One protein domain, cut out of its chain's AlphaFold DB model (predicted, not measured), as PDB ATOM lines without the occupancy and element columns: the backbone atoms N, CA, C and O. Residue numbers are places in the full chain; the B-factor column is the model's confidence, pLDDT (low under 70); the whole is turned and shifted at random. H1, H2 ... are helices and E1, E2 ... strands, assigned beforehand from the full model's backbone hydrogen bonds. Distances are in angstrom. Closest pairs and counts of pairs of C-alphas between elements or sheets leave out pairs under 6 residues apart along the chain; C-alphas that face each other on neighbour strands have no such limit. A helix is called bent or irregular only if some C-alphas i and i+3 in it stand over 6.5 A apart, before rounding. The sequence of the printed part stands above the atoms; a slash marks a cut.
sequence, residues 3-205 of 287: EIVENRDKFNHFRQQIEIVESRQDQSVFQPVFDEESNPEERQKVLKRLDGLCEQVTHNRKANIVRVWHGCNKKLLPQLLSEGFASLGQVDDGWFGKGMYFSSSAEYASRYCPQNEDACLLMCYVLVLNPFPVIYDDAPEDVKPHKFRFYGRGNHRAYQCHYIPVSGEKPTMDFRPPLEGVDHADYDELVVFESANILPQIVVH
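AT A GLANCE: This is residues 3 to 205 of the 287 residues of the protein "Hypothetical protein" of Adineta steineri (UniProt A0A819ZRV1). What shape does the model show first? Two sheets stand partly face to face as a sandwich with crossed strands, E1, E3 and E7 in one and E2, E6, E5 and E4 in the other. H1 and H3 cover opposite faces of the first sheet, while H2 crosses a face of the second and reaches E1 with its last residues. What is it made of? The 203 printed residues hold four named helices and seven named strands, H1 H2 E1 H3 E2 H4 E3 E4 E5 E6 E7, a mixed class with under half of the residues in named elements. The sheet E1, E3, E7 is antiparallel, the sheet E2, E6, E5, E4 mixed. How large is it? It is compact, with a radius of gyration of the C-alphas of 16.3 A and spans of 45 by 43 by 29 A.

HOW THE PARTS SIT: Where is H1? H1, residues 8 to 24, is on the strongly twisted sheet of E1, 64 to 73, E3, 119 to 128, and E7, 198 to 205; its height over the sheet is 9.3 A, and it touches E7 closest at C-alphas 14 and 199, 6.4 A. H3, residues 74 to 82, is on the opposite face, making three layers, helices on both faces of a sheet. N 66 and O 126 join E1 to E3 within hydrogen-bond range at 2.9 A, as N 121 and O 204 do for E3 and E7 at 2.9 A. Where is H2? H2, residues 40 to 54, makes two layers, a helix on one face, with the sheet of E2, 100 to 102, E6, 187 to 192, E5, 161 to 168, and E4, 131 to 133, running across it at 85 degrees to E5 on the local plane; it touches E4 closest at C-alphas 43 and 133, 5.4 A. In range are N 100 and O 192, 2.8 A, for E2 and E6, N 164 and O 189, 2.8 A, for the hairpin E5 and E6, and N 132 and O 161, 2.8 A, for parallel E5 and E4. How do the sheets meet? In the sandwich their strands stand at 61 degrees, and H4, residues 106 to 110, is over E1, closest at C-alphas 71 and 109, 4.9 A. Are the helix backbones even? In H1, H2 and H4 every O i to N i+4 pair is within hydrogen-bond range, in H3 3 of 5; H3 is irregular, with C-alphas 75 and 78 7.2 A apart.

IN THESE COORDINATES: Where does the first element begin? C-alpha 8 of H1 is at (170.159, 213.567, 183.202), and H1 is 24.5 A long, H2 20.8 A. Which strands are long, and where does the last end? E1 measures 28.2 A, E3 26.6 A, E5 21.5 A, and C-alpha 205 of E7 is at (155.661, 216.494, 199.651).

THE WHOLE: Which links are long? The printed part has no cut, and the long links are H1 to H2, H3 to E2, E4 to E5 and E5 to E6. Where is confidence low? Residues 87 to 91 and residue 170 are under 70.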
ATOM      1  N   GLU A   3     156.791 217.435 192.613       96.31
ATOM      2  CA  GLU A   3     157.929 217.916 191.829       96.31
ATOM      3  C   GLU A   3     158.415 216.791 190.911       96.31
ATOM      4  O   GLU A   3     158.452 215.629 191.320       96.31
ATOM      5  N   ILE A   4     158.769 217.125 189.671       96.75
ATOM      6  CA  ILE A   4     159.416 216.188 188.747       96.75
ATOM      7  C   ILE A   4     160.921 216.256 188.988       96.75
ATOM      8  O   ILE A   4     161.489 217.340 189.106       96.75
ATOM      9  N   VAL A   5     161.565 215.095 189.053       95.62
ATOM     10  CA  VAL A   5     163.015 214.987 189.179       95.62
ATOM     11  C   VAL A   5     163.639 214.960 187.790       95.62
ATOM     12  O   VAL A   5     163.506 213.984 187.053       95.62
ATOM     13  N   GLU A   6     164.389 216.006 187.461       94.88
ATOM     14  CA  GLU A   6     165.209 216.062 186.254       94.88
ATOM     15  C   GLU A   6     166.683 215.867 186.620       94.88
ATOM     16  O   GLU A   6     167.370 216.788 187.054       94.88
ATOM     17  N   ASN A   7     167.186 214.642 186.452       93.38
ATOM     18  CA  ASN A   7     168.604 214.334 186.623       93.38
ATOM     19  C   ASN A   7     169.105 213.497 185.440       93.38
ATOM     20  O   ASN A   7     168.946 212.273 185.397       93.38
ATOM     21  N   ARG A   8     169.706 214.179 184.458       94.69
ATOM     22  CA  ARG A   8     170.159 213.567 183.202       94.69
ATOM     23  C   ARG A   8     171.242 212.511 183.422       94.69
ATOM     24  O   ARG A   8     171.224 211.486 182.747       94.69
ATOM     25  N   ASP A   9     172.144 212.732 184.369       94.12
ATOM     26  CA  ASP A   9     173.248 211.808 184.635       94.12
ATOM     27  C   ASP A   9     172.732 210.505 185.248       94.12
ATOM     28  O   ASP A   9     173.076 209.417 184.784       94.12
ATOM     29  N   LYS A  10     171.819 210.598 186.225       93.19
ATOM     30  CA  LYS A  10     171.159 209.417 186.804       93.19
ATOM     31  C   LYS A  10     170.310 208.677 185.776       93.19
ATOM     32  O   LYS A  10     170.356 207.452 185.732       93.19
ATOM     33  N   PHE A  11     169.599 209.398 184.911       95.44
ATOM     34  CA  PHE A  11     168.855 208.788 183.811       95.44
ATOM     35  C   PHE A  11     169.770 208.023 182.844       95.44
ATOM     36  O   PHE A  11     169.468 206.888 182.478       95.44
ATOM     37  N   ASN A  12     170.909 208.605 182.461       95.44
ATOM     38  CA  ASN A  12     171.880 207.944 181.587       95.44
ATOM     39  C   ASN A  12     172.479 206.691 182.239       95.44
ATOM     40  O   ASN A  12     172.568 205.654 181.583       95.44
ATOM     41  N   HIS A  13     172.840 206.754 183.525       94.88
ATOM     42  CA  HIS A  13     173.307 205.577 184.261       94.88
ATOM     43  C   HIS A  13     172.238 204.486 184.328       94.88
ATOM     44  O   HIS A  13     172.533 203.329 184.044       94.88
ATOM     45  N   PHE A  14     170.991 204.850 184.630       96.38
ATOM     46  CA  PHE A  14     169.883 203.900 184.651       96.38
ATOM     47  C   PHE A  14     169.687 203.238 183.280       96.38
ATOM     48  O   PHE A  14     169.540 202.024 183.200       96.38
ATOM     49  N   ARG A  15     169.776 204.000 182.180       96.38
ATOM     50  CA  ARG A  15     169.714 203.445 180.817       96.38
ATOM     51  C   ARG A  15     170.809 202.417 180.537       96.38
ATOM     52  O   ARG A  15     170.504 201.377 179.960       96.38
ATOM     53  N   GLN A  16     172.043 202.689 180.957       97.06
ATOM     54  CA  GLN A  16     173.147 201.731 180.836       97.06
ATOM     55  C   GLN A  16     172.886 200.472 181.672       97.06
ATOM     56  O   GLN A  16     173.152 199.362 181.215       97.06
ATOM     57  N   GLN A  17     172.306 200.616 182.869       97.12
ATOM     58  CA  GLN A  17     171.923 199.459 183.682       97.12
ATOM     59  C   GLN A  17     170.840 198.607 183.023       97.12
ATOM     60  O   GLN A  17     170.909 197.385 183.119       97.12
ATOM     61  N   ILE A  18     169.893 199.205 182.289       97.50
ATOM     62  CA  ILE A  18     168.922 198.425 181.507       97.50
ATOM     63  C   ILE A  18     169.656 197.514 180.514       97.50
ATOM     64  O   ILE A  18     169.370 196.324 180.462       97.50
ATOM     65  N   GLU A  19     170.629 198.040 179.765       97.00
ATOM     66  CA  GLU A  19     171.397 197.249 178.788       97.00
ATOM     67  C   GLU A  19     172.169 196.104 179.462       97.00
ATOM     68  O   GLU A  19     172.187 194.972 178.970       97.00
ATOM     69  N   ILE A  20     172.762 196.372 180.630       96.00
ATOM     70  CA  ILE A  20     173.442 195.352 181.434       96.00
ATOM     71  C   ILE A  20     172.451 194.266 181.861       96.00
ATOM     72  O   ILE A  20     172.738 193.082 181.672       96.00
ATOM     73  N   VAL A  21     171.288 194.640 182.394       95.44
ATOM     74  CA  VAL A  21     170.248 193.699 182.831       95.44
ATOM     75  C   VAL A  21     169.752 192.843 181.665       95.44
ATOM     76  O   VAL A  21     169.721 191.618 181.782       95.44
ATOM     77  N   GLU A  22     169.458 193.456 180.519       95.75
ATOM     78  CA  GLU A  22     169.020 192.750 179.311       95.75
ATOM     79  C   GLU A  22     170.075 191.758 178.810       95.75
ATOM     80  O   GLU A  22     169.730 190.659 178.385       95.75
ATOM     81  N   SER A  23     171.366 192.096 178.897       94.75
ATOM     82  CA  SER A  23     172.444 191.174 178.512       94.75
ATOM     83  C   SER A  23     172.605 189.988 179.472       94.75
ATOM     84  O   SER A  23     173.134 188.940 179.090       94.75
ATOM     85  N   ARG A  24     172.181 190.151 180.732       94.12
ATOM     86  CA  ARG A  24     172.321 189.157 181.805       94.12
ATOM     87  C   ARG A  24     171.133 188.205 181.884       94.12
ATOM     88  O   ARG A  24     171.333 187.057 182.268       94.12
ATOM     89  N   GLN A  25     169.938 188.648 181.495       89.25
ATOM     90  CA  GLN A  25     168.697 187.875 181.629       89.25
ATOM     91  C   GLN A  25     168.699 186.535 180.877       89.25
ATOM     92  O   GLN A  25     167.910 185.668 181.213       89.25
ATOM     93  N   ASP A  26     169.553 186.366 179.864       88.44
ATOM     94  CA  ASP A  26     169.636 185.136 179.064       88.44
ATOM     95  C   ASP A  26     170.775 184.212 179.538       88.44
ATOM     96  O   ASP A  26     170.976 183.119 179.006       88.44
ATOM     97  N   GLN A  27     171.556 184.638 180.535       91.00
ATOM     98  CA  GLN A  27     172.689 183.868 181.039       91.00
ATOM     99  C   GLN A  27     172.255 183.010 182.229       91.00
ATOM    100  O   GLN A  27     171.656 183.504 183.185       91.00
ATOM    101  N   SER A  28     172.628 181.728 182.205       90.50
ATOM    102  CA  SER A  28     172.262 180.745 183.235       90.50
ATOM    103  C   SER A  28     172.711 181.133 184.647       90.50
ATOM    104  O   SER A  28     172.009 180.842 185.606       90.50
ATOM    105  N   VAL A  29     173.844 181.830 184.788       89.06
ATOM    106  CA  VAL A  29     174.377 182.276 186.091       89.06
ATOM    107  C   VAL A  29     173.513 183.344 186.773       89.06
ATOM    108  O   VAL A  29     173.580 183.498 187.990       89.06
ATOM    109  N   PHE A  30     172.705 184.075 186.002       86.50
ATOM    110  CA  PHE A  30     171.768 185.078 186.515       86.50
ATOM    111  C   PHE A  30     170.325 184.569 186.537       86.50
ATOM    112  O   PHE A  30     169.428 185.337 186.879       86.50
ATOM    113  N   GLN A  31     170.094 183.298 186.185       85.75
ATOM    114  CA  GLN A  31     168.777 182.702 186.337       85.75
ATOM    115  C   GLN A  31     168.525 182.335 187.797       85.75
ATOM    116  O   GLN A  31     169.443 181.899 188.501       85.75
ATOM    117  N   PRO A  32     167.279 182.478 188.255       80.19
ATOM    118  CA  PRO A  32     166.902 181.992 189.561       80.19
ATOM    119  C   PRO A  32     167.093 180.479 189.682       80.19
ATOM    120  O   PRO A  32     166.789 179.721 188.763       80.19
ATOM    121  N   VAL A  33     167.537 180.037 190.857       85.50
ATOM    122  CA  VAL A  33     167.660 178.617 191.212       85.50
ATOM    123  C   VAL A  33     166.823 178.387 192.466       85.50
ATOM    124  O   VAL A  33     167.351 178.295 193.575       85.50
ATOM    125  N   PHE A  34     165.497 178.395 192.305       82.88
ATOM    126  CA  PHE A  34     164.558 178.226 193.424       82.88
ATOM    127  C   PHE A  34     164.179 176.773 193.698       82.88
ATOM    128  O   PHE A  34     163.621 176.506 194.755       82.88
ATOM    129  N   ASP A  35     164.511 175.833 192.810       84.56
ATOM    130  CA  ASP A  35     164.248 174.401 193.032       84.56
ATOM    131  C   ASP A  35     164.988 173.857 194.270       84.56
ATOM    132  O   ASP A  35     164.617 172.828 194.830       84.56
ATOM    133  N   GLU A  36     166.033 174.563 194.712       88.44
ATOM    134  CA  GLU A  36     166.782 174.279 195.939       88.44
ATOM    135  C   GLU A  36     166.238 175.006 197.182       88.44
ATOM    136  O   GLU A  36     166.715 174.764 198.293       88.44
ATOM    137  N   GLU A  37     165.301 175.940 197.015       93.56
ATOM    138  CA  GLU A  37     164.743 176.738 198.106       93.56
ATOM    139  C   GLU A  37     163.455 176.100 198.651       93.56
ATOM    140  O   GLU A  37     162.794 175.290 197.999       93.56
ATOM    141  N   SER A  38     163.084 176.458 199.882       94.31
ATOM    142  CA  SER A  38     161.843 175.966 200.487       94.31
ATOM    143  C   SER A  38     160.618 176.467 199.723       94.31
ATOM    144  O   SER A  38     160.601 177.606 199.254       94.31
ATOM    145  N   ASN A  39     159.584 175.627 199.646       95.69
ATOM    146  CA  ASN A  39     158.266 175.970 199.108       95.69
ATOM    147  C   ASN A  39     158.316 176.706 197.742       95.69
ATOM    148  O   ASN A  39     157.909 177.868 197.633       95.69
ATOM    149  N   PRO A  40     158.826 176.045 196.683       95.31
ATOM    150  CA  PRO A  40     158.990 176.664 195.364       95.31
ATOM    151  C   PRO A  40     157.660 177.117 194.743       95.31
ATOM    152  O   PRO A  40     157.632 178.104 194.010       95.31
ATOM    153  N   GLU A  41     156.549 176.445 195.061       95.44
ATOM    154  CA  GLU A  41     155.221 176.831 194.574       95.44
ATOM    155  C   GLU A  41     154.816 178.217 195.088       95.44
ATOM    156  O   GLU A  41     154.397 179.071 194.307       95.44
ATOM    157  N   GLU A  42     154.984 178.470 196.387       97.12
ATOM    158  CA  GLU A  42     154.643 179.764 196.973       97.12
ATOM    159  C   GLU A  42     155.553 180.877 196.448       97.12
ATOM    160  O   GLU A  42     155.080 181.942 196.053       97.12
ATOM    161  N   ARG A  43     156.854 180.594 196.321       97.06
ATOM    162  CA  ARG A  43     157.821 181.511 195.702       97.06
ATOM    163  C   ARG A  43     157.424 181.888 194.274       97.06
ATOM    164  O   ARG A  43     157.508 183.059 193.906       97.06
ATOM    165  N   GLN A  44     156.921 180.938 193.487       96.31
ATOM    166  CA  GLN A  44     156.432 181.218 192.137       96.31
ATOM    167  C   GLN A  44     155.211 182.151 192.139       96.31
ATOM    168  O   GLN A  44     155.099 183.008 191.258       96.31
ATOM    169  N   LYS A  45     154.303 182.032 193.118       97.62
ATOM    170  CA  LYS A  45     153.169 182.963 193.253       97.62
ATOM    171  C   LYS A  45     153.635 184.369 193.632       97.62
ATOM    172  O   LYS A  45     153.139 185.340 193.065       97.62
ATOM    173  N   VAL A  46     154.622 184.480 194.526       98.06
ATOM    174  CA  VAL A  46     155.260 185.762 194.871       98.06
ATOM    175  C   VAL A  46     155.850 186.440 193.633       98.06
ATOM    176  O   VAL A  46     155.591 187.619 193.400       98.06
ATOM    177  N   LEU A  47     156.580 185.698 192.797       97.31
ATOM    178  CA  LEU A  47     157.133 186.234 191.548       97.31
ATOM    179  C   LEU A  47     156.043 186.647 190.562       97.31
ATOM    180  O   LEU A  47     156.121 187.725 189.989       97.31
ATOM    181  N   LYS A  48     154.975 185.856 190.433       97.94
ATOM    182  CA  LYS A  48     153.836 186.215 189.580       97.94
ATOM    183  C   LYS A  48     153.170 187.525 190.021       97.94
ATOM    184  O   LYS A  48     152.708 188.296 189.181       97.94
ATOM    185  N   ARG A  49     153.110 187.797 191.330       98.19
ATOM    186  CA  ARG A  49     152.630 189.089 191.848       98.19
ATOM    187  C   ARG A  49     153.549 190.236 191.417       98.19
ATOM    188  O   ARG A  49     153.045 191.273 190.998       98.19
ATOM    189  N   LEU A  50     154.868 190.039 191.480       98.25
ATOM    190  CA  LEU A  50     155.856 191.013 191.007       98.25
ATOM    191  C   LEU A  50     155.762 191.252 189.496       98.25
ATOM    192  O   LEU A  50     155.808 192.404 189.072       98.25
ATOM    193  N   ASP A  51     155.557 190.205 188.695       97.69
ATOM    194  CA  ASP A  51     155.338 190.331 187.249       97.69
ATOM    195  C   ASP A  51     154.144 191.252 186.957       97.69
ATOM    196  O   ASP A  51     154.248 192.172 186.147       97.69
ATOM    197  N   GLY A  52     153.049 191.105 187.712       98.12
ATOM    198  CA  GLY A  52     151.891 191.998 187.623       98.12
ATOM    199  C   GLY A  52     152.176 193.459 188.005       98.12
ATOM    200  O   GLY A  52     151.421 194.347 187.609       98.12
ATOM    201  N   LEU A  53     153.246 193.747 188.757       98.19
ATOM    202  CA  LEU A  53     153.727 195.117 188.986       98.19
ATOM    203  C   LEU A  53     154.575 195.619 187.812       98.19
ATOM    204  O   LEU A  53     154.432 196.775 187.415       98.19
ATOM    205  N   CYS A  54     155.428 194.763 187.242       97.75
ATOM    206  CA  CYS A  54     156.235 195.084 186.061       97.75
ATOM    207  C   CYS A  54     155.345 195.437 184.860       97.75
ATOM    208  O   CYS A  54     155.573 196.438 184.184       97.75
ATOM    209  N   GLU A  55     154.266 194.680 184.644       97.06
ATOM    210  CA  GLU A  55     153.299 194.899 183.559       97.06
ATOM    211  C   GLU A  55     152.595 196.271 183.622       97.06
ATOM    212  O   GLU A  55     152.082 196.760 182.614       97.06
ATOM    213  N   GLN A  56     152.589 196.935 184.786       96.38
ATOM    214  CA  GLN A  56     152.011 198.278 184.945       96.38
ATOM    215  C   GLN A  56     152.908 199.393 184.394       96.38
ATOM    216  O   GLN A  56     152.473 200.550 184.318       96.38
ATOM    217  N   VAL A  57     154.156 199.083 184.039       96.00
ATOM    218  CA  VAL A  57     155.106 200.032 183.461       96.00
ATOM    219  C   VAL A  57     155.250 199.749 181.970       96.00
ATOM    220  O   VAL A  57     155.837 198.761 181.548       96.00
ATOM    221  N   THR A  58     154.721 200.641 181.136       94.38
ATOM    222  CA  THR A  58     154.832 200.504 179.680       94.38
ATOM    223  C   THR A  58     156.195 200.989 179.186       94.38
ATOM    224  O   THR A  58     156.526 202.168 179.330       94.38
ATOM    225  N   HIS A  59     156.957 200.092 178.558       93.69
ATOM    226  CA  HIS A  59     158.226 200.373 177.884       93.69
ATOM    227  C   HIS A  59     158.495 199.363 176.758       93.69
ATOM    228  O   HIS A  59     157.850 198.321 176.672       93.69
ATOM    229  N   ASN A  60     159.491 199.643 175.915       93.06
ATOM    230  CA  ASN A  60     159.934 198.772 174.817       93.06
ATOM    231  C   ASN A  60     161.182 197.925 175.146       93.06
ATOM    232  O   ASN A  60     161.780 197.324 174.256       93.06
ATOM    233  N   ARG A  61     161.596 197.896 176.415       94.19
ATOM    234  CA  ARG A  61     162.761 197.141 176.904       94.19
ATOM    235  C   ARG A  61     162.406 195.717 177.312       94.19
ATOM    236  O   ARG A  61     161.259 195.443 177.652       94.19
ATOM    237  N   LYS A  62     163.403 194.829 177.289       94.94
ATOM    238  CA  LYS A  62     163.287 193.444 177.774       94.94
ATOM    239  C   LYS A  62     163.513 193.324 179.283       94.94
ATOM    240  O   LYS A  62     163.139 192.317 179.862       94.94
ATOM    241  N   ALA A  63     164.120 194.332 179.909       96.00
ATOM    242  CA  ALA A  63     164.297 194.358 181.357       96.00
ATOM    243  C   ALA A  63     162.963 194.558 182.082       96.00
ATOM    244  O   ALA A  63     162.122 195.333 181.629       96.00
ATOM    245  N   ASN A  64     162.827 193.946 183.256       97.12
ATOM    246  CA  ASN A  64     161.706 194.202 184.149       97.12
ATOM    247  C   ASN A  64     161.926 195.514 184.912       97.12
ATOM    248  O   ASN A  64     162.940 195.688 185.596       97.12
ATOM    249  N   ILE A  65     160.968 196.434 184.797       98.19
ATOM    250  CA  ILE A  65     160.968 197.724 185.488       98.19
ATOM    251  C   ILE A  65     159.697 197.825 186.320       98.19
ATOM    252  O   ILE A  65     158.598 197.655 185.801       98.19
ATOM    253  N   VAL A  66     159.835 198.170 187.597       98.38
ATOM    254  CA  VAL A  66     158.694 198.451 188.476       98.38
ATOM    255  C   VAL A  66     158.673 199.908 188.894       98.38
ATOM    256  O   VAL A  66     159.714 200.551 189.041       98.38
ATOM    257  N   ARG A  67     157.465 200.430 189.106       98.31
ATOM    258  CA  ARG A  67     157.242 201.755 189.678       98.31
ATOM    259  C   ARG A  67     156.882 201.614 191.149       98.31
ATOM    260  O   ARG A  67     155.849 201.037 191.472       98.31
ATOM    261  N   VAL A  68     157.710 202.171 192.022       98.69
ATOM    262  CA  VAL A  68     157.603 201.984 193.474       98.69
ATOM    263  C   VAL A  68     157.855 203.286 194.232       98.69
ATOM    264  O   VAL A  68     158.373 204.259 193.683       98.69
ATOM    265  N   TRP A  69     157.463 203.307 195.498       98.56
ATOM    266  CA  TRP A  69     157.540 204.435 196.412       98.56
ATOM    267  C   TRP A  69     158.569 204.193 197.510       98.56
ATOM    268  O   TRP A  69     158.689 203.086 198.032       98.56
ATOM    269  N   HIS A  70     159.257 205.258 197.901       97.50
ATOM    270  CA  HIS A  70     160.150 205.306 199.050       97.50
ATOM    271  C   HIS A  70     159.765 206.482 199.950       97.50
ATOM    272  O   HIS A  70     159.743 207.630 199.501       97.50
ATOM    273  N   GLY A  71     159.435 206.204 201.211       95.88
ATOM    274  CA  GLY A  71     159.184 207.237 202.212       95.88
ATOM    275  C   GLY A  71     160.492 207.724 202.817       95.88
ATOM    276  O   GLY A  71     161.324 206.916 203.212       95.88
ATOM    277  N   CYS A  72     160.692 209.041 202.886       93.06
ATOM    278  CA  CYS A  72     161.902 209.605 203.478       93.06
ATOM    279  C   CYS A  72     161.673 210.982 204.112       93.06
ATOM    280  O   CYS A  72     160.653 211.652 203.913       93.06
ATOM    281  N   ASN A  73     162.665 211.414 204.891       92.56
ATOM    282  CA  ASN A  73     162.743 212.776 205.400       92.56
ATOM    283  C   ASN A  73     163.077 213.739 204.254       92.56
ATOM    284  O   ASN A  73     164.076 213.547 203.557       92.56
ATOM    285  N   LYS A  74     162.309 214.821 204.103       92.69
ATOM    286  CA  LYS A  74     162.537 215.851 203.079       92.69
ATOM    287  C   LYS A  74     163.953 216.437 203.140       92.69
ATOM    288  O   LYS A  74     164.496 216.815 202.107       92.69
ATOM    289  N   LYS A  75     164.577 216.483 204.321       92.50
ATOM    290  CA  LYS A  75     165.960 216.964 204.496       92.50
ATOM    291  C   LYS A  75     166.995 216.109 203.755       92.50
ATOM    292  O   LYS A  75     168.038 216.636 203.386       92.50
ATOM    293  N   LEU A  76     166.712 214.824 203.523       91.81
ATOM    294  CA  LEU A  76     167.599 213.900 202.801       91.81
ATOM    295  C   LEU A  76     167.437 213.990 201.281       91.81
ATOM    296  O   LEU A  76     168.271 213.474 200.539       91.81
ATOM    297  N   LEU A  77     166.381 214.654 200.805       92.56
ATOM    298  CA  LEU A  77     166.036 214.705 199.393       92.56
ATOM    299  C   LEU A  77     167.169 215.257 198.507       92.56
ATOM    300  O   LEU A  77     167.474 214.599 197.515       92.56
ATOM    301  N   PRO A  78     167.845 216.384 198.832       93.31
ATOM    302  CA  PRO A  78     168.924 216.889 197.981       93.31
ATOM    303  C   PRO A  78     170.035 215.858 197.776       93.31
ATOM    304  O   PRO A  78     170.505 215.698 196.655       93.31
ATOM    305  N   GLN A  79     170.392 215.124 198.834       91.62
ATOM    306  CA  GLN A  79     171.422 214.092 198.790       91.62
ATOM    307  C   GLN A  79     170.968 212.874 197.974       91.62
ATOM    308  O   GLN A  79     171.687 212.425 197.087       91.62
ATOM    309  N   LEU A  80     169.749 212.375 198.211       91.75
ATOM    310  CA  LEU A  80     169.196 211.242 197.460       91.75
ATOM    311  C   LEU A  80     169.114 211.531 195.956       91.75
ATOM    312  O   LEU A  80     169.369 210.647 195.138       91.75
ATOM    313  N   LEU A  81     168.776 212.766 195.579       93.12
ATOM    314  CA  LEU A  81     168.640 213.157 194.178       93.12
ATOM    315  C   LEU A  81     169.987 213.427 193.488       93.12
ATOM    316  O   LEU A  81     170.100 213.163 192.289       93.12
ATOM    317  N   SER A  82     170.998 213.936 194.200       90.38
ATOM    318  CA  SER A  82     172.324 214.216 193.629       90.38
ATOM    319  C   SER A  82     173.239 212.987 193.648       90.38
ATOM    320  O   SER A  82     173.785 212.588 192.618       90.38
ATOM    321  N   GLU A  83     173.373 212.345 194.806       88.69
ATOM    322  CA  GLU A  83     174.307 211.245 195.055       88.69
ATOM    323  C   GLU A  83     173.671 209.885 194.746       88.69
ATOM    324  O   GLU A  83     174.365 208.944 194.355       88.69
ATOM    325  N   GLY A  84     172.340 209.803 194.740       87.06
ATOM    326  CA  GLY A  84     171.591 208.556 194.624       87.06
ATOM    327  C   GLY A  84     171.298 207.954 195.996       87.06
ATOM    328  O   GLY A  84     171.592 208.535 197.038       87.06
ATOM    329  N   PHE A  85     170.718 206.759 196.000       86.81
ATOM    330  CA  PHE A  85     170.500 206.036 197.243       86.81
ATOM    331  C   PHE A  85     171.837 205.499 197.765       86.81
ATOM    332  O   PHE A  85     172.528 204.742 197.080       86.81
ATOM    333  N   ALA A  86     172.213 205.889 198.978       74.94
ATOM    334  CA  ALA A  86     173.258 205.190 199.707       74.94
ATOM    335  C   ALA A  86     172.683 203.868 200.228       74.94
ATOM    336  O   ALA A  86     171.519 203.812 200.632       74.94
ATOM    337  N   SER A  87     173.493 202.803 200.246       59.66
ATOM    338  CA  SER A  87     173.117 201.596 200.987       59.66
ATOM    339  C   SER A  87     172.809 202.022 202.424       59.66
ATOM    340  O   SER A  87     173.664 202.624 203.079       59.66
ATOM    341  N   LEU A  88     171.589 201.732 202.897       53.72
ATOM    342  CA  LEU A  88     171.047 202.126 204.207       53.72
ATOM    343  C   LEU A  88     171.838 201.574 205.397       53.72
ATOM    344  O   LEU A  88     171.417 201.719 206.537       53.72
ATOM    345  N   GLY A  89     173.016 200.991 205.178       52.72
ATOM    346  CA  GLY A  89     173.809 200.373 206.218       52.72
ATOM    347  C   GLY A  89     174.332 201.301 207.314       52.72
ATOM    348  O   GLY A  89     175.032 200.801 208.195       52.72
ATOM    349  N   GLN A  90     174.011 202.597 207.265       56.44
ATOM    350  CA  GLN A  90     174.196 203.547 208.363       56.44
ATOM    351  C   GLN A  90     172.918 203.820 209.179       56.44
ATOM    352  O   GLN A  90     173.033 204.331 210.289       56.44
ATOM    353  N   VAL A  91     171.727 203.511 208.653       64.94
ATOM    354  CA  VAL A  91     170.427 203.879 209.242       64.94
ATOM    355  C   VAL A  91     169.794 202.699 209.981       64.94
ATOM    356  O   VAL A  91     169.398 202.856 211.134       64.94
ATOM    357  N   ASP A  92     169.753 201.518 209.360       79.81
ATOM    358  CA  ASP A  92     169.302 200.276 209.990       79.81
ATOM    359  C   ASP A  92     169.943 199.034 209.339       79.81
ATOM    360  O   ASP A  92     170.618 199.104 208.307       79.81
ATOM    361  N   ASP A  93     169.785 197.884 209.997       87.50
ATOM    362  CA  ASP A  93     170.255 196.596 209.480       87.50
ATOM    363  C   ASP A  93     169.306 196.002 208.417       87.50
ATOM    364  O   ASP A  93     169.720 195.155 207.625       87.50
ATOM    365  N   GLY A  94     168.053 196.457 208.360       90.25
ATOM    366  CA  GLY A  94     167.020 195.940 207.469       90.25
ATOM    367  C   GLY A  94     166.531 194.532 207.832       90.25
ATOM    368  O   GLY A  94     167.302 193.638 208.190       90.25
ATOM    369  N   TRP A  95     165.222 194.310 207.725       92.75
ATOM    370  CA  TRP A  95     164.586 193.029 208.062       92.75
ATOM    371  C   TRP A  95     164.837 191.958 207.007       92.75
ATOM    372  O   TRP A  95     165.241 190.836 207.321       92.75
ATOM    373  N   PHE A  96     164.647 192.340 205.748       95.38
ATOM    374  CA  PHE A  96     164.797 191.474 204.585       95.38
ATOM    375  C   PHE A  96     166.089 191.779 203.827       95.38
ATOM    376  O   PHE A  96     166.190 191.506 202.636       95.38
ATOM    377  N   GLY A  97     167.086 192.334 204.512       94.81
ATOM    378  CA  GLY A  97     168.395 192.658 203.959       94.81
ATOM    379  C   GLY A  97     168.786 194.121 204.136       94.81
ATOM    380  O   GLY A  97     167.946 195.016 204.224       94.81
ATOM    381  N   LYS A  98     170.090 194.367 204.139       93.12
ATOM    382  CA  LYS A  98     170.734 195.674 204.232       93.12
ATOM    383  C   LYS A  98     170.765 196.348 202.858       93.12
ATOM    384  O   LYS A  98     171.814 196.473 202.223       93.12
ATOM    385  N   GLY A  99     169.586 196.715 202.370       93.75
ATOM    386  CA  GLY A  99     169.378 197.336 201.062       93.75
ATOM    387  C   GLY A  99     168.531 198.599 201.144       93.75
ATOM    388  O   GLY A  99     168.330 199.159 202.213       93.75
ATOM    389  N   MET A 100     168.064 199.068 199.996       95.19
ATOM    390  CA  MET A 100     167.177 200.219 199.854       95.19
ATOM    391  C   MET A 100     165.748 199.705 199.695       95.19
ATOM    392  O   MET A 100     165.490 198.906 198.796       95.19
ATOM    393  N   TYR A 101     164.848 200.137 200.578       96.31
ATOM    394  CA  TYR A 101     163.480 199.624 200.665       96.31
ATOM    395  C   TYR A 101     162.509 200.479 199.860       96.31
ATOM    396  O   TYR A 101     162.502 201.708 199.964       96.31
ATOM    397  N   PHE A 102     161.659 199.810 199.097       98.00
ATOM    398  CA  PHE A 102     160.599 200.404 198.298       98.00
ATOM    399  C   PHE A 102     159.302 199.618 198.471       98.00
ATOM    400  O   PHE A 102     159.324 198.483 198.930       98.00
ATOM    401  N   SER A 103     158.178 200.196 198.062       98.56
ATOM    402  CA  SER A 103     156.882 199.512 198.024       98.56
ATOM    403  C   SER A 103     156.056 199.982 196.838       98.56
ATOM    404  O   SER A 103     156.104 201.160 196.489       98.56
ATOM    405  N   SER A 104     155.235 199.121 196.238       98.50
ATOM    406  CA  SER A 104     154.251 199.575 195.245       98.50
ATOM    407  C   SER A 104     153.174 200.504 195.844       98.50
ATOM    408  O   SER A 104     152.567 201.305 195.127       98.50
ATOM    409  N   SER A 105     152.974 200.470 197.168       98.12
ATOM    410  CA  SER A 105     151.956 201.250 197.875       98.12
ATOM    411  C   SER A 105     152.516 202.547 198.465       98.12
ATOM    412  O   SER A 105     153.332 202.546 199.388       98.12
ATOM    413  N   ALA A 106     152.005 203.685 197.986       97.69
ATOM    414  CA  ALA A 106     152.322 205.002 198.547       97.69
ATOM    415  C   ALA A 106     151.854 205.145 200.005       97.69
ATOM    416  O   ALA A 106     152.540 205.763 200.818       97.69
ATOM    417  N   GLU A 107     150.692 204.568 200.342       95.88
ATOM    418  CA  GLU A 107     150.172 204.564 201.713       95.88
ATOM    419  C   GLU A 107     151.140 203.830 202.642       95.88
ATOM    420  O   GLU A 107     151.484 204.337 203.709       95.88
ATOM    421  N   TYR A 108     151.627 202.667 202.214       96.06
ATOM    422  CA  TYR A 108     152.552 201.863 202.995       96.06
ATOM    423  C   TYR A 108     153.906 202.553 203.164       96.06
ATOM    424  O   TYR A 108     154.356 202.754 204.291       96.06
ATOM    425  N   ALA A 109     154.497 203.029 202.062       96.56
ATOM    426  CA  ALA A 109     155.746 203.784 202.090       96.56
ATOM    427  C   ALA A 109     155.662 205.018 203.007       96.56
ATOM    428  O   ALA A 109     156.631 205.349 203.687       96.56
ATOM    429  N   SER A 110     154.494 205.671 203.094       94.88
ATOM    430  CA  SER A 110     154.303 206.835 203.969       94.88
ATOM    431  C   SER A 110     154.422 206.522 205.461       94.88
ATOM    432  O   SER A 110     154.740 207.419 206.240       94.88
ATOM    433  N   ARG A 111     154.228 205.262 205.873       92.88
ATOM    434  CA  ARG A 111     154.377 204.839 207.277       92.88
ATOM    435  C   ARG A 111     155.830 204.845 207.746       92.88
ATOM    436  O   ARG A 111     156.070 204.970 208.941       92.88
ATOM    437  N   TYR A 112     156.774 204.765 206.809       91.25
ATOM    438  CA  TYR A 112     158.212 204.845 207.070       91.25
ATOM    439  C   TYR A 112     158.760 206.275 207.014       91.25
ATOM    440  O   TYR A 112     159.943 206.503 207.261       91.25
ATOM    441  N   CYS A 113     157.913 207.264 206.725       92.06
ATOM    442  CA  CYS A 113     158.301 208.657 206.872       92.06
ATOM    443  C   CYS A 113     158.492 209.022 208.357       92.06
ATOM    444  O   CYS A 113     157.754 208.530 209.218       92.06
ATOM    445  N   PRO A 114     159.430 209.933 208.674       86.75
ATOM    446  CA  PRO A 114     159.614 210.407 210.039       86.75
ATOM    447  C   PRO A 114     158.343 211.098 210.548       86.75
ATOM    448  O   PRO A 114     157.780 211.976 209.892       86.75
ATOM    449  N   GLN A 115     157.899 210.706 211.740       81.94
ATOM    450  CA  GLN A 115     156.759 211.330 212.406       81.94
ATOM    451  C   GLN A 115     157.143 212.736 212.886       81.94
ATOM    452  O   GLN A 115     158.225 212.929 213.436       81.94
ATOM    453  N   ASN A 116     156.241 213.710 212.727       78.62
ATOM    454  CA  ASN A 116     156.425 215.112 213.142       78.62
ATOM    455  C   ASN A 116     157.554 215.886 212.430       78.62
ATOM    456  O   ASN A 116     157.921 216.975 212.872       78.62
ATOM    457  N   GLU A 117     158.088 215.365 211.327       82.06
ATOM    458  CA  GLU A 117     159.046 216.076 210.479       82.06
ATOM    459  C   GLU A 117     158.478 216.321 209.080       82.06
ATOM    460  O   GLU A 117     157.452 215.760 208.689       82.06
ATOM    461  N   ASP A 118     159.165 217.162 208.308       90.06
ATOM    462  CA  ASP A 118     158.867 217.335 206.892       90.06
ATOM    463  C   ASP A 118     159.131 216.017 206.152       90.06
ATOM    464  O   ASP A 118     160.273 215.624 205.905       90.06
ATOM    465  N   ALA A 119     158.050 215.334 205.790       93.56
ATOM    466  CA  ALA A 119     158.078 214.058 205.096       93.56
ATOM    467  C   ALA A 119     157.830 214.216 203.591       93.56
ATOM    468  O   ALA A 119     157.078 215.086 203.133       93.56
ATOM    469  N   CYS A 120     158.424 213.327 202.803       95.88
ATOM    470  CA  CYS A 120     158.107 213.202 201.387       95.88
ATOM    471  C   CYS A 120     158.138 211.746 200.929       95.88
ATOM    472  O   CYS A 120     158.791 210.897 201.534       95.88
ATOM    473  N   LEU A 121     157.422 211.479 199.841       97.62
ATOM    474  CA  LEU A 121     157.514 210.231 199.100       97.62
ATOM    475  C   LEU A 121     158.302 210.470 197.816       97.62
ATOM    476  O   LEU A 121     158.073 211.459 197.119       97.62
ATOM    477  N   LEU A 122     159.185 209.539 197.490       97.62
ATOM    478  CA  LEU A 122     159.881 209.460 196.216       97.62
ATOM    479  C   LEU A 122     159.257 208.339 195.396       97.62
ATOM    480  O   LEU A 122     159.263 207.190 195.830       97.62
ATOM    481  N   MET A 123     158.725 208.662 194.223       98.31
ATOM    482  CA  MET A 123     158.395 207.660 193.217       98.31
ATOM    483  C   MET A 123     159.639 207.386 192.379       98.31
ATOM    484  O   MET A 123     160.223 208.316 191.807       98.31
ATOM    485  N   CYS A 124     160.007 206.116 192.286       98.44
ATOM    486  CA  CYS A 124     161.154 205.644 191.533       98.44
ATOM    487  C   CYS A 124     160.740 204.581 190.514       98.44
ATOM    488  O   CYS A 124     159.857 203.761 190.774       98.44
ATOM    489  N   TYR A 125     161.452 204.550 189.389       98.44
ATOM    490  CA  TYR A 125     161.581 203.332 188.599       98.44
ATOM    491  C   TYR A 125     162.727 202.495 189.152       98.44
ATOM    492  O   TYR A 125     163.792 203.027 189.464       98.44
ATOM    493  N   VAL A 126     162.506 201.191 189.270       98.50
ATOM    494  CA  VAL A 126     163.503 200.241 189.761       98.50
ATOM    495  C   VAL A 126     163.661 199.108 188.760       98.50
ATOM    496  O   VAL A 126     162.667 198.528 188.323       98.50
ATOM    497  N   LEU A 127     164.910 198.796 188.408       98.06
ATOM    498  CA  LEU A 127     165.241 197.612 187.621       98.06
ATOM    499  C   LEU A 127     165.195 196.375 188.507       98.06
ATOM    500  O   LEU A 127     165.825 196.321 189.564       98.06
ATOM    501  N   VAL A 128     164.465 195.371 188.039       96.75
ATOM    502  CA  VAL A 128     164.316 194.087 188.709       96.75
ATOM    503  C   VAL A 128     165.050 193.039 187.886       96.75
ATOM    504  O   VAL A 128     164.633 192.697 186.783       96.75
ATOM    505  N   LEU A 129     166.139 192.506 188.431       94.00
ATOM    506  CA  LEU A 129     166.855 191.378 187.846       94.00
ATOM    507  C   LEU A 129     167.054 190.310 188.918       94.00
ATOM    508  O   LEU A 129     167.619 190.571 189.975       94.00
ATOM    509  N   ASN A 130     166.572 189.102 188.629       94.06
ATOM    510  CA  ASN A 130     166.661 187.945 189.513       94.06
ATOM    511  C   ASN A 130     166.247 188.262 190.973       94.06
ATOM    512  O   ASN A 130     167.090 188.231 191.877       94.06
ATOM    513  N   PRO A 131     164.978 188.639 191.216       96.12
ATOM    514  CA  PRO A 131     164.477 188.908 192.559       96.12
ATOM    515  C   PRO A 131     164.389 187.615 193.371       96.12
ATOM    516  O   PRO A 131     163.887 186.611 192.875       96.12
ATOM    517  N   PHE A 132     164.803 187.639 194.636       97.19
ATOM    518  CA  PHE A 132     164.486 186.565 195.572       97.19
ATOM    519  C   PHE A 132     163.069 186.768 196.143       97.19
ATOM    520  O   PHE A 132     162.831 187.795 196.785       97.19
ATOM    521  N   PRO A 133     162.132 185.825 195.950       97.38
ATOM    522  CA  PRO A 133     160.788 185.895 196.506       97.38
ATOM    523  C   PRO A 133     160.804 185.447 197.968       97.38
ATOM    524  O   PRO A 133     160.887 184.252 198.240       97.38
ATOM    525  N   VAL A 134     160.741 186.382 198.912       97.69
ATOM    526  CA  VAL A 134     160.716 186.071 200.351       97.69
ATOM    527  C   VAL A 134     159.311 185.616 200.749       97.69
ATOM    528  O   VAL A 134     158.323 186.246 200.377       97.69
ATOM    529  N   ILE A 135     159.229 184.525 201.510       97.62
ATOM    530  CA  ILE A 135     157.971 183.912 201.970       97.62
ATOM    531  C   ILE A 135     157.958 183.760 203.496       97.62
ATOM    532  O   ILE A 135     158.964 184.031 204.154       97.62
ATOM    533  N   TYR A 136     156.839 183.294 204.063       96.94
ATOM    534  CA  TYR A 136     156.665 183.135 205.516       96.94
ATOM    535  C   TYR A 136     157.800 182.334 206.168       96.94
ATOM    536  O   TYR A 136     158.346 182.763 207.179       96.94
ATOM    537  N   ASP A 137     158.231 181.234 205.542       95.88
ATOM    538  CA  ASP A 137     159.322 180.382 206.040       95.88
ATOM    539  C   ASP A 137     160.642 181.141 206.284       95.88
ATOM    540  O   ASP A 137     161.460 180.720 207.105       95.88
ATOM    541  N   ASP A 138     160.878 182.248 205.573       96.00
ATOM    542  CA  ASP A 138     162.094 183.055 205.712       96.00
ATOM    543  C   ASP A 138     162.018 184.045 206.900       96.00
ATOM    544  O   ASP A 138     163.064 184.494 207.395       96.00
ATOM    545  N   ALA A 139     160.804 184.377 207.364       94.50
ATOM    546  CA  ALA A 139     160.530 185.285 208.482       94.50
ATOM    547  C   ALA A 139     159.228 184.935 209.259       94.50
ATOM    548  O   ALA A 139     158.300 185.748 209.288       94.50
ATOM    549  N   PRO A 140     159.151 183.765 209.929       92.50
ATOM    550  CA  PRO A 140     157.944 183.336 210.644       92.50
ATOM    551  C   PRO A 140     157.590 184.266 211.809       92.50
ATOM    552  O   PRO A 140     158.489 184.817 212.443       92.50
ATOM    553  N   GLU A 141     156.304 184.428 212.128       88.69
ATOM    554  CA  GLU A 141     155.800 185.339 213.181       88.69
ATOM    555  C   GLU A 141     156.405 185.098 214.573       88.69
ATOM    556  O   GLU A 141     156.709 186.046 215.301       88.69
ATOM    557  N   ASP A 142     156.645 183.839 214.935       90.25
ATOM    558  CA  ASP A 142     157.203 183.439 216.230       90.25
ATOM    559  C   ASP A 142     158.720 183.695 216.348       90.25
ATOM    560  O   ASP A 142     159.316 183.545 217.422       90.25
ATOM    561  N   VAL A 143     159.357 184.140 215.264       91.81
ATOM    562  CA  VAL A 143     160.787 184.436 215.194       91.81
ATOM    563  C   VAL A 143     161.027 185.941 215.335       91.81
ATOM    564  O   VAL A 143     160.341 186.773 214.753       91.81
ATOM    565  N   LYS A 144     162.036 186.339 216.117       91.94
ATOM    566  CA  LYS A 144     162.415 187.759 216.235       91.94
ATOM    567  C   LYS A 144     163.128 188.247 214.963       91.94
ATOM    568  O   LYS A 144     163.931 187.482 214.434       91.94
ATOM    569  N   PRO A 145     162.999 189.530 214.563       89.31
ATOM    570  CA  PRO A 145     163.597 190.038 213.322       89.31
ATOM    571  C   PRO A 145     165.088 189.741 213.144       89.31
ATOM    572  O   PRO A 145     165.499 189.227 212.114       89.31
ATOM    573  N   HIS A 146     165.905 189.924 214.186       91.31
ATOM    574  CA  HIS A 146     167.351 189.641 214.136       91.31
ATOM    575  C   HIS A 146     167.724 188.155 213.958       91.31
ATOM    576  O   HIS A 146     168.904 187.803 213.914       91.31
ATOM    577  N   LYS A 147     166.731 187.261 213.934       92.75
ATOM    578  CA  LYS A 147     166.880 185.835 213.638       92.75
ATOM    579  C   LYS A 147     166.382 185.472 212.242       92.75
ATOM    580  O   LYS A 147     166.580 184.327 211.843       92.75
ATOM    581  N   PHE A 148     165.786 186.410 211.502       91.06
ATOM    582  CA  PHE A 148     165.425 186.184 210.108       91.06
ATOM    583  C   PHE A 148     166.662 185.857 209.286       91.06
ATOM    584  O   PHE A 148     167.772 186.330 209.556       91.06
ATOM    585  N   ARG A 149     166.456 185.071 208.232       91.31
ATOM    586  CA  ARG A 149     167.527 184.638 207.332       91.31
ATOM    587  C   ARG A 149     168.294 185.810 206.712       91.31
ATOM    588  O   ARG A 149     169.494 185.668 206.464       91.31
ATOM    589  N   PHE A 150     167.617 186.932 206.473       95.00
ATOM    590  CA  PHE A 150     168.139 188.079 205.724       95.00
ATOM    591  C   PHE A 150     168.471 189.302 206.583       95.00
ATOM    592  O   PHE A 150     169.059 190.248 206.067       95.00
ATOM    593  N   TYR A 151     168.170 189.283 207.880       95.12
ATOM    594  CA  TYR A 151     168.363 190.447 208.743       95.12
ATOM    595  C   TYR A 151     169.822 190.915 208.768       95.12
ATOM    596  O   TYR A 151     170.719 190.123 209.075       95.12
ATOM    597  N   GLY A 152     170.076 192.190 208.457       92.75
ATOM    598  CA  GLY A 152     171.438 192.739 208.446       92.75
ATOM    599  C   GLY A 152     172.329 192.244 207.306       92.75
ATOM    600  O   GLY A 152     173.508 192.598 207.260       92.75
ATOM    601  N   ARG A 153     171.820 191.399 206.400       93.25
ATOM    602  CA  ARG A 153     172.627 190.744 205.358       93.25
ATOM    603  C   ARG A 153     172.481 191.437 204.015       93.25
ATOM    604  O   ARG A 153     171.473 192.071 203.747       93.25
ATOM    605  N   GLY A 154     173.489 191.304 203.159       92.44
ATOM    606  CA  GLY A 154     173.390 191.754 201.772       92.44
ATOM    607  C   GLY A 154     172.448 190.882 200.940       92.44
ATOM    608  O   GLY A 154     171.573 190.183 201.455       92.44
ATOM    609  N   ASN A 155     172.675 190.900 199.636       92.06
ATOM    610  CA  ASN A 155     171.924 190.086 198.703       92.06
ATOM    611  C   ASN A 155     172.110 188.579 198.967       92.06
ATOM    612  O   ASN A 155     173.179 188.115 199.376       92.06
ATOM    613  N   HIS A 156     171.060 187.794 198.728       93.19
ATOM    614  CA  HIS A 156     171.132 186.338 198.824       93.19
ATOM    615  C   HIS A 156     171.695 185.747 197.527       93.19
ATOM    616  O   HIS A 156     171.117 185.927 196.462       93.19
ATOM    617  N   ARG A 157     172.807 185.003 197.595       91.62
ATOM    618  CA  ARG A 157     173.407 184.300 196.438       91.62
ATOM    619  C   ARG A 157     173.528 185.211 195.191       91.62
ATOM    620  O   ARG A 157     174.170 186.254 195.254       91.62
ATOM    621  N   ALA A 158     172.948 184.792 194.062       90.38
ATOM    622  CA  ALA A 158     172.947 185.502 192.782       90.38
ATOM    623  C   ALA A 158     171.710 186.401 192.581       90.38
ATOM    624  O   ALA A 158     171.543 186.979 191.504       90.38
ATOM    625  N   TYR A 159     170.838 186.509 193.585       93.94
ATOM    626  CA  TYR A 159     169.679 187.395 193.543       93.94
ATOM    627  C   TYR A 159     170.138 188.841 193.754       93.94
ATOM    628  O   TYR A 159     171.057 189.088 194.539       93.94
ATOM    629  N   GLN A 160     169.551 189.800 193.035       94.25
ATOM    630  CA  GLN A 160     170.005 191.208 193.057       94.25
ATOM    631  C   GLN A 160     169.026 192.157 193.748       94.25
ATOM    632  O   GLN A 160     169.343 193.318 194.016       94.25
ATOM    633  N   CYS A 161     167.850 191.648 194.082       96.81
ATOM    634  CA  CYS A 161     166.887 192.289 194.956       96.81
ATOM    635  C   CYS A 161     166.078 191.214 195.682       96.81
ATOM    636  O   CYS A 161     166.108 190.042 195.300       96.81
ATOM    637  N   HIS A 162     165.369 191.600 196.734       97.88
ATOM    638  CA  HIS A 162     164.366 190.757 197.377       97.88
ATOM    639  C   HIS A 162     162.988 191.380 197.165       97.88
ATOM    640  O   HIS A 162     162.850 192.598 197.266       97.88
ATOM    641  N   TYR A 163     161.982 190.556 196.887       98.50
ATOM    642  CA  TYR A 163     160.586 190.976 196.813       98.50
ATOM    643  C   TYR A 163     159.778 190.226 197.863       98.50
ATOM    644  O   TYR A 163     159.852 188.998 197.954       98.50
ATOM    645  N   ILE A 164     159.052 190.981 198.680       98.38
ATOM    646  CA  ILE A 164     158.437 190.502 199.910       98.38
ATOM    647  C   ILE A 164     156.997 191.008 199.950       98.38
ATOM    648  O   ILE A 164     156.761 192.162 200.296       98.38
ATOM    649  N   PRO A 165     155.999 190.192 199.599       98.50
ATOM    650  CA  PRO A 165     154.616 190.506 199.923       98.50
ATOM    651  C   PRO A 165     154.481 190.530 201.442       98.50
ATOM    652  O   PRO A 165     154.973 189.617 202.099       98.50
ATOM    653  N   VAL A 166     153.853 191.560 202.001       97.69
ATOM    654  CA  VAL A 166     153.759 191.719 203.455       97.69
ATOM    655  C   VAL A 166     152.342 192.020 203.914       97.69
ATOM    656  O   VAL A 166     151.593 192.748 203.261       97.69
ATOM    657  N   SER A 167     152.025 191.506 205.093       95.94
ATOM    658  CA  SER A 167     150.881 191.876 205.918       95.94
ATOM    659  C   SER A 167     151.379 192.169 207.324       95.94
ATOM    660  O   SER A 167     152.459 191.730 207.718       95.94
ATOM    661  N   GLY A 168     150.640 192.978 208.071       86.25
ATOM    662  CA  GLY A 168     151.044 193.356 209.419       86.25
ATOM    663  C   GLY A 168     149.842 193.497 210.330       86.25
ATOM    664  O   GLY A 168     148.811 194.054 209.941       86.25
ATOM    665  N   GLU A 169     149.986 193.034 211.567       73.94
ATOM    666  CA  GLU A 169     148.988 193.268 212.598       73.94
ATOM    667  C   GLU A 169     149.051 194.729 213.053       73.94
ATOM    668  O   GLU A 169     149.981 195.171 213.737       73.94
ATOM    669  N   LYS A 170     148.028 195.509 212.695       68.88
ATOM    670  CA  LYS A 170     147.847 196.849 213.265       68.88
ATOM    671  C   LYS A 170     147.653 196.715 214.786       68.88
ATOM    672  O   LYS A 170     146.850 195.884 215.205       68.88
ATOM    673  N   PRO A 171     148.306 197.547 215.621       73.69
ATOM    674  CA  PRO A 171     149.015 198.790 215.291       73.69
ATOM    675  C   PRO A 171     150.544 198.653 215.152       73.69
ATOM    676  O   PRO A 171     151.240 199.667 215.127       73.69
ATOM    677  N   THR A 172     151.091 197.440 215.119       81.69
ATOM    678  CA  THR A 172     152.545 197.239 215.072       81.69
ATOM    679  C   THR A 172     153.110 197.524 213.675       81.69
ATOM    680  O   THR A 172     152.434 197.338 212.666       81.69
ATOM    681  N   MET A 173     154.362 197.991 213.608       84.06
ATOM    682  CA  MET A 173     155.137 198.085 212.356       84.06
ATOM    683  C   MET A 173     155.846 196.754 212.040       84.06
ATOM    684  O   MET A 173     156.931 196.746 211.469       84.06
ATOM    685  N   ASP A 174     155.262 195.634 212.472       90.31
ATOM    686  CA  ASP A 174     155.794 194.288 212.272       90.31
ATOM    687  C   ASP A 174     155.177 193.689 210.998       90.31
ATOM    688  O   ASP A 174     154.166 192.990 211.042       90.31
ATOM    689  N   PHE A 175     155.731 194.067 209.844       94.19
ATOM    690  CA  PHE A 175     155.271 193.603 208.536       94.19
ATOM    691  C   PHE A 175     156.066 192.381 208.087       94.19
ATOM    692  O   PHE A 175     157.295 192.409 208.033       94.19
ATOM    693  N   ARG A 176     155.355 191.303 207.751       95.56
ATOM    694  CA  ARG A 176     155.939 190.009 207.381       95.56
ATOM    695  C   ARG A 176     155.181 189.371 206.229       95.56
ATOM    696  O   ARG A 176     154.016 189.708 206.017       95.56
ATOM    697  N   PRO A 177     155.795 188.425 205.504       97.31
ATOM    698  CA  PRO A 177     155.035 187.565 204.616       97.31
ATOM    699  C   PRO A 177     153.895 186.865 205.368       97.31
ATOM    700  O   PRO A 177     154.143 186.326 206.446       97.31
ATOM    701  N   PRO A 178     152.663 186.870 204.836       96.75
ATOM    702  CA  PRO A 178     151.513 186.238 205.483       96.75
ATOM    703  C   PRO A 178     151.660 184.710 205.553       96.75
ATOM    704  O   PRO A 178     152.094 184.078 204.584       96.75
ATOM    705  N   LEU A 179     151.250 184.113 206.677       95.81
ATOM    706  CA  LEU A 179     151.257 182.658 206.890       95.81
ATOM    707  C   LEU A 179     150.364 181.930 205.876       95.81
ATOM    708  O   LEU A 179     150.706 180.852 205.395       95.81
ATOM    709  N   GLU A 180     149.224 182.526 205.539       96.75
ATOM    710  CA  GLU A 180     148.236 181.974 204.612       96.75
ATOM    711  C   GLU A 180     148.655 182.084 203.136       96.75
ATOM    712  O   GLU A 180     147.945 181.593 202.256       96.75
ATOM    713  N   GLY A 181     149.810 182.696 202.857       96.88
ATOM    714  CA  GLY A 181     150.371 182.854 201.518       96.88
ATOM    715  C   GLY A 181     150.107 184.220 200.884       96.88
ATOM    716  O   GLY A 181     149.323 185.036 201.371       96.88
ATOM    717  N   VAL A 182     150.786 184.483 199.769       97.69
ATOM    718  CA  VAL A 182     150.913 185.789 199.100       97.69
ATOM    719  C   VAL A 182     149.589 186.473 198.762       97.69
ATOM    720  O   VAL A 182     149.527 187.703 198.710       97.69
ATOM    721  N   ASP A 183     148.522 185.709 198.549       97.19
ATOM    722  CA  ASP A 183     147.201 186.258 198.237       97.19
ATOM    723  C   ASP A 183     146.590 187.023 199.426       97.19
ATOM    724  O   ASP A 183     145.696 187.848 199.238       97.19
ATOM    725  N   HIS A 184     147.112 186.806 200.637       97.25
ATOM    726  CA  HIS A 184     146.742 187.516 201.860       97.25
ATOM    727  C   HIS A 184     147.630 188.734 202.156       97.25
ATOM    728  O   HIS A 184     147.479 189.345 203.211       97.25
ATOM    729  N   ALA A 185     148.553 189.090 201.252       97.75
ATOM    730  CA  ALA A 185     149.442 190.237 201.413       97.75
ATOM    731  C   ALA A 185     148.723 191.575 201.157       97.75
ATOM    732  O   ALA A 185     148.270 191.835 200.033       97.75
ATOM    733  N   ASP A 186     148.695 192.447 202.169       96.56
ATOM    734  CA  ASP A 186     148.135 193.805 202.087       96.56
ATOM    735  C   ASP A 186     149.010 194.746 201.246       96.56
ATOM    736  O   ASP A 186     148.511 195.598 200.506       96.56
ATOM    737  N   TYR A 187     150.330 194.592 201.360       97.88
ATOM    738  CA  TYR A 187     151.334 195.441 200.726       97.88
ATOM    739  C   TYR A 187     152.501 194.595 200.194       97.88
ATOM    740  O   TYR A 187     152.442 193.365 200.137       97.88
ATOM    741  N   ASP A 188     153.568 195.263 199.774       98.56
ATOM    742  CA  ASP A 188     154.826 194.642 199.383       98.56
ATOM    743  C   ASP A 188     156.011 195.524 199.768       98.56
ATOM    744  O   ASP A 188     155.888 196.749 199.854       98.56
ATOM    745  N   GLU A 189     157.154 194.881 199.951       98.31
ATOM    746  CA  GLU A 189     158.466 195.495 200.031       98.31
ATOM    747  C   GLU A 189     159.352 194.978 198.895       98.31
ATOM    748  O   GLU A 189     159.355 193.795 198.550       98.31
ATOM    749  N   LEU A 190     160.137 195.881 198.321       98.44
ATOM    750  CA  LEU A 190     161.190 195.592 197.362       98.44
ATOM    751  C   LEU A 190     162.504 196.120 197.932       98.44
ATOM    752  O   LEU A 190     162.681 197.330 198.076       98.44
ATOM    753  N   VAL A 191     163.426 195.211 198.238       97.50
ATOM    754  CA  VAL A 191     164.759 195.546 198.747       97.50
ATOM    755  C   VAL A 191     165.751 195.477 197.601       97.50
ATOM    756  O   VAL A 191     166.014 194.408 197.055       97.50
ATOM    757  N   VAL A 192     166.318 196.621 197.241       96.62
ATOM    758  CA  VAL A 192     167.308 196.748 196.168       96.62
ATOM    759  C   VAL A 192     168.695 196.867 196.789       96.62
ATOM    760  O   VAL A 192     168.868 197.605 197.756       96.62
ATOM    761  N   PHE A 193     169.698 196.175 196.248       95.12
ATOM    762  CA  PHE A 193     171.064 196.218 196.795       95.12
ATOM    763  C   PHE A 193     172.022 197.115 196.006       95.12
ATOM    764  O   PHE A 193     173.055 197.520 196.534       95.12
ATOM    765  N   GLU A 194     171.666 197.479 194.774       94.56
ATOM    766  CA  GLU A 194     172.480 198.317 193.896       94.56
ATOM    767  C   GLU A 194     171.741 199.603 193.526       94.56
ATOM    768  O   GLU A 194     170.682 199.579 192.901       94.56
ATOM    769  N   SER A 195     172.302 200.752 193.904       94.44
ATOM    770  CA  SER A 195     171.625 202.040 193.730       94.44
ATOM    771  C   SER A 195     171.531 202.497 192.276       94.44
ATOM    772  O   SER A 195     170.645 203.278 191.935       94.44
ATOM    773  N   ALA A 196     172.398 201.976 191.403       94.81
ATOM    774  CA  ALA A 196     172.341 202.225 189.967       94.81
ATOM    775  C   ALA A 196     171.058 201.665 189.319       94.81
ATOM    776  O   ALA A 196     170.645 202.152 188.268       94.81
ATOM    777  N   ASN A 197     170.393 200.709 189.977       96.81
ATOM    778  CA  ASN A 197     169.125 200.128 189.533       96.81
ATOM    779  C   ASN A 197     167.906 200.974 189.920       96.81
ATOM    780  O   ASN A 197     166.782 200.502 189.780       96.81
ATOM    781  N   ILE A 198     168.099 202.197 190.421       97.69
ATOM    782  CA  ILE A 198     167.024 203.057 190.917       97.69
ATOM    783  C   ILE A 198     167.080 204.413 190.212       97.69
ATOM    784  O   ILE A 198     168.113 205.085 190.192       97.69
ATOM    785  N   LEU A 199     165.937 204.852 189.692       97.44
ATOM    786  CA  LEU A 199     165.758 206.150 189.055       97.44
ATOM    787  C   LEU A 199     164.610 206.920 189.728       97.44
ATOM    788  O   LEU A 199     163.443 206.625 189.458       97.44
ATOM    789  N   PRO A 200     164.906 207.927 190.570       97.31
ATOM    790  CA  PRO A 200     163.896 208.854 191.076       97.31
ATOM    791  C   PRO A 200     163.233 209.636 189.939       97.31
ATOM    792  O   PRO A 200     163.906 210.054 188.995       97.31
ATOM    793  N   GLN A 201     161.921 209.848 190.029       96.75
ATOM    794  CA  GLN A 201     161.144 210.544 188.995       96.75
ATOM    795  C   GLN A 201     160.218 211.619 189.551       96.75
ATOM    796  O   GLN A 201     160.092 212.680 188.947       96.75
ATOM    797  N   ILE A 202     159.548 211.354 190.674       98.06
ATOM    798  CA  ILE A 202     158.594 212.299 191.263       98.06
ATOM    799  C   ILE A 202     158.830 212.386 192.763       98.06
ATOM    800  O   ILE A 202     158.943 211.367 193.440       98.06
ATOM    801  N   VAL A 203     158.838 213.608 193.283       98.00
ATOM    802  CA  VAL A 203     158.782 213.895 194.715       98.00
ATOM    803  C   VAL A 203     157.363 214.317 195.067       98.00
ATOM    804  O   VAL A 203     156.797 215.205 194.435       98.00
ATOM    805  N   VAL A 204     156.781 213.716 196.100       97.69
ATOM    806  CA  VAL A 204     155.494 214.122 196.670       97.69
ATOM    807  C   VAL A 204     155.725 214.602 198.096       97.69
ATOM    808  O   VAL A 204     155.995 213.818 199.001       97.69
ATOM    809  N   HIS A 205     155.588 215.907 198.315       95.31
ATOM    810  CA  HIS A 205     155.661 216.494 199.651       95.31
ATOM    811  C   HIS A 205     154.362 216.234 200.397       95.31
ATOM    812  O   HIS A 205     153.294 216.716 199.983       95.31
TER     813      HIS A 205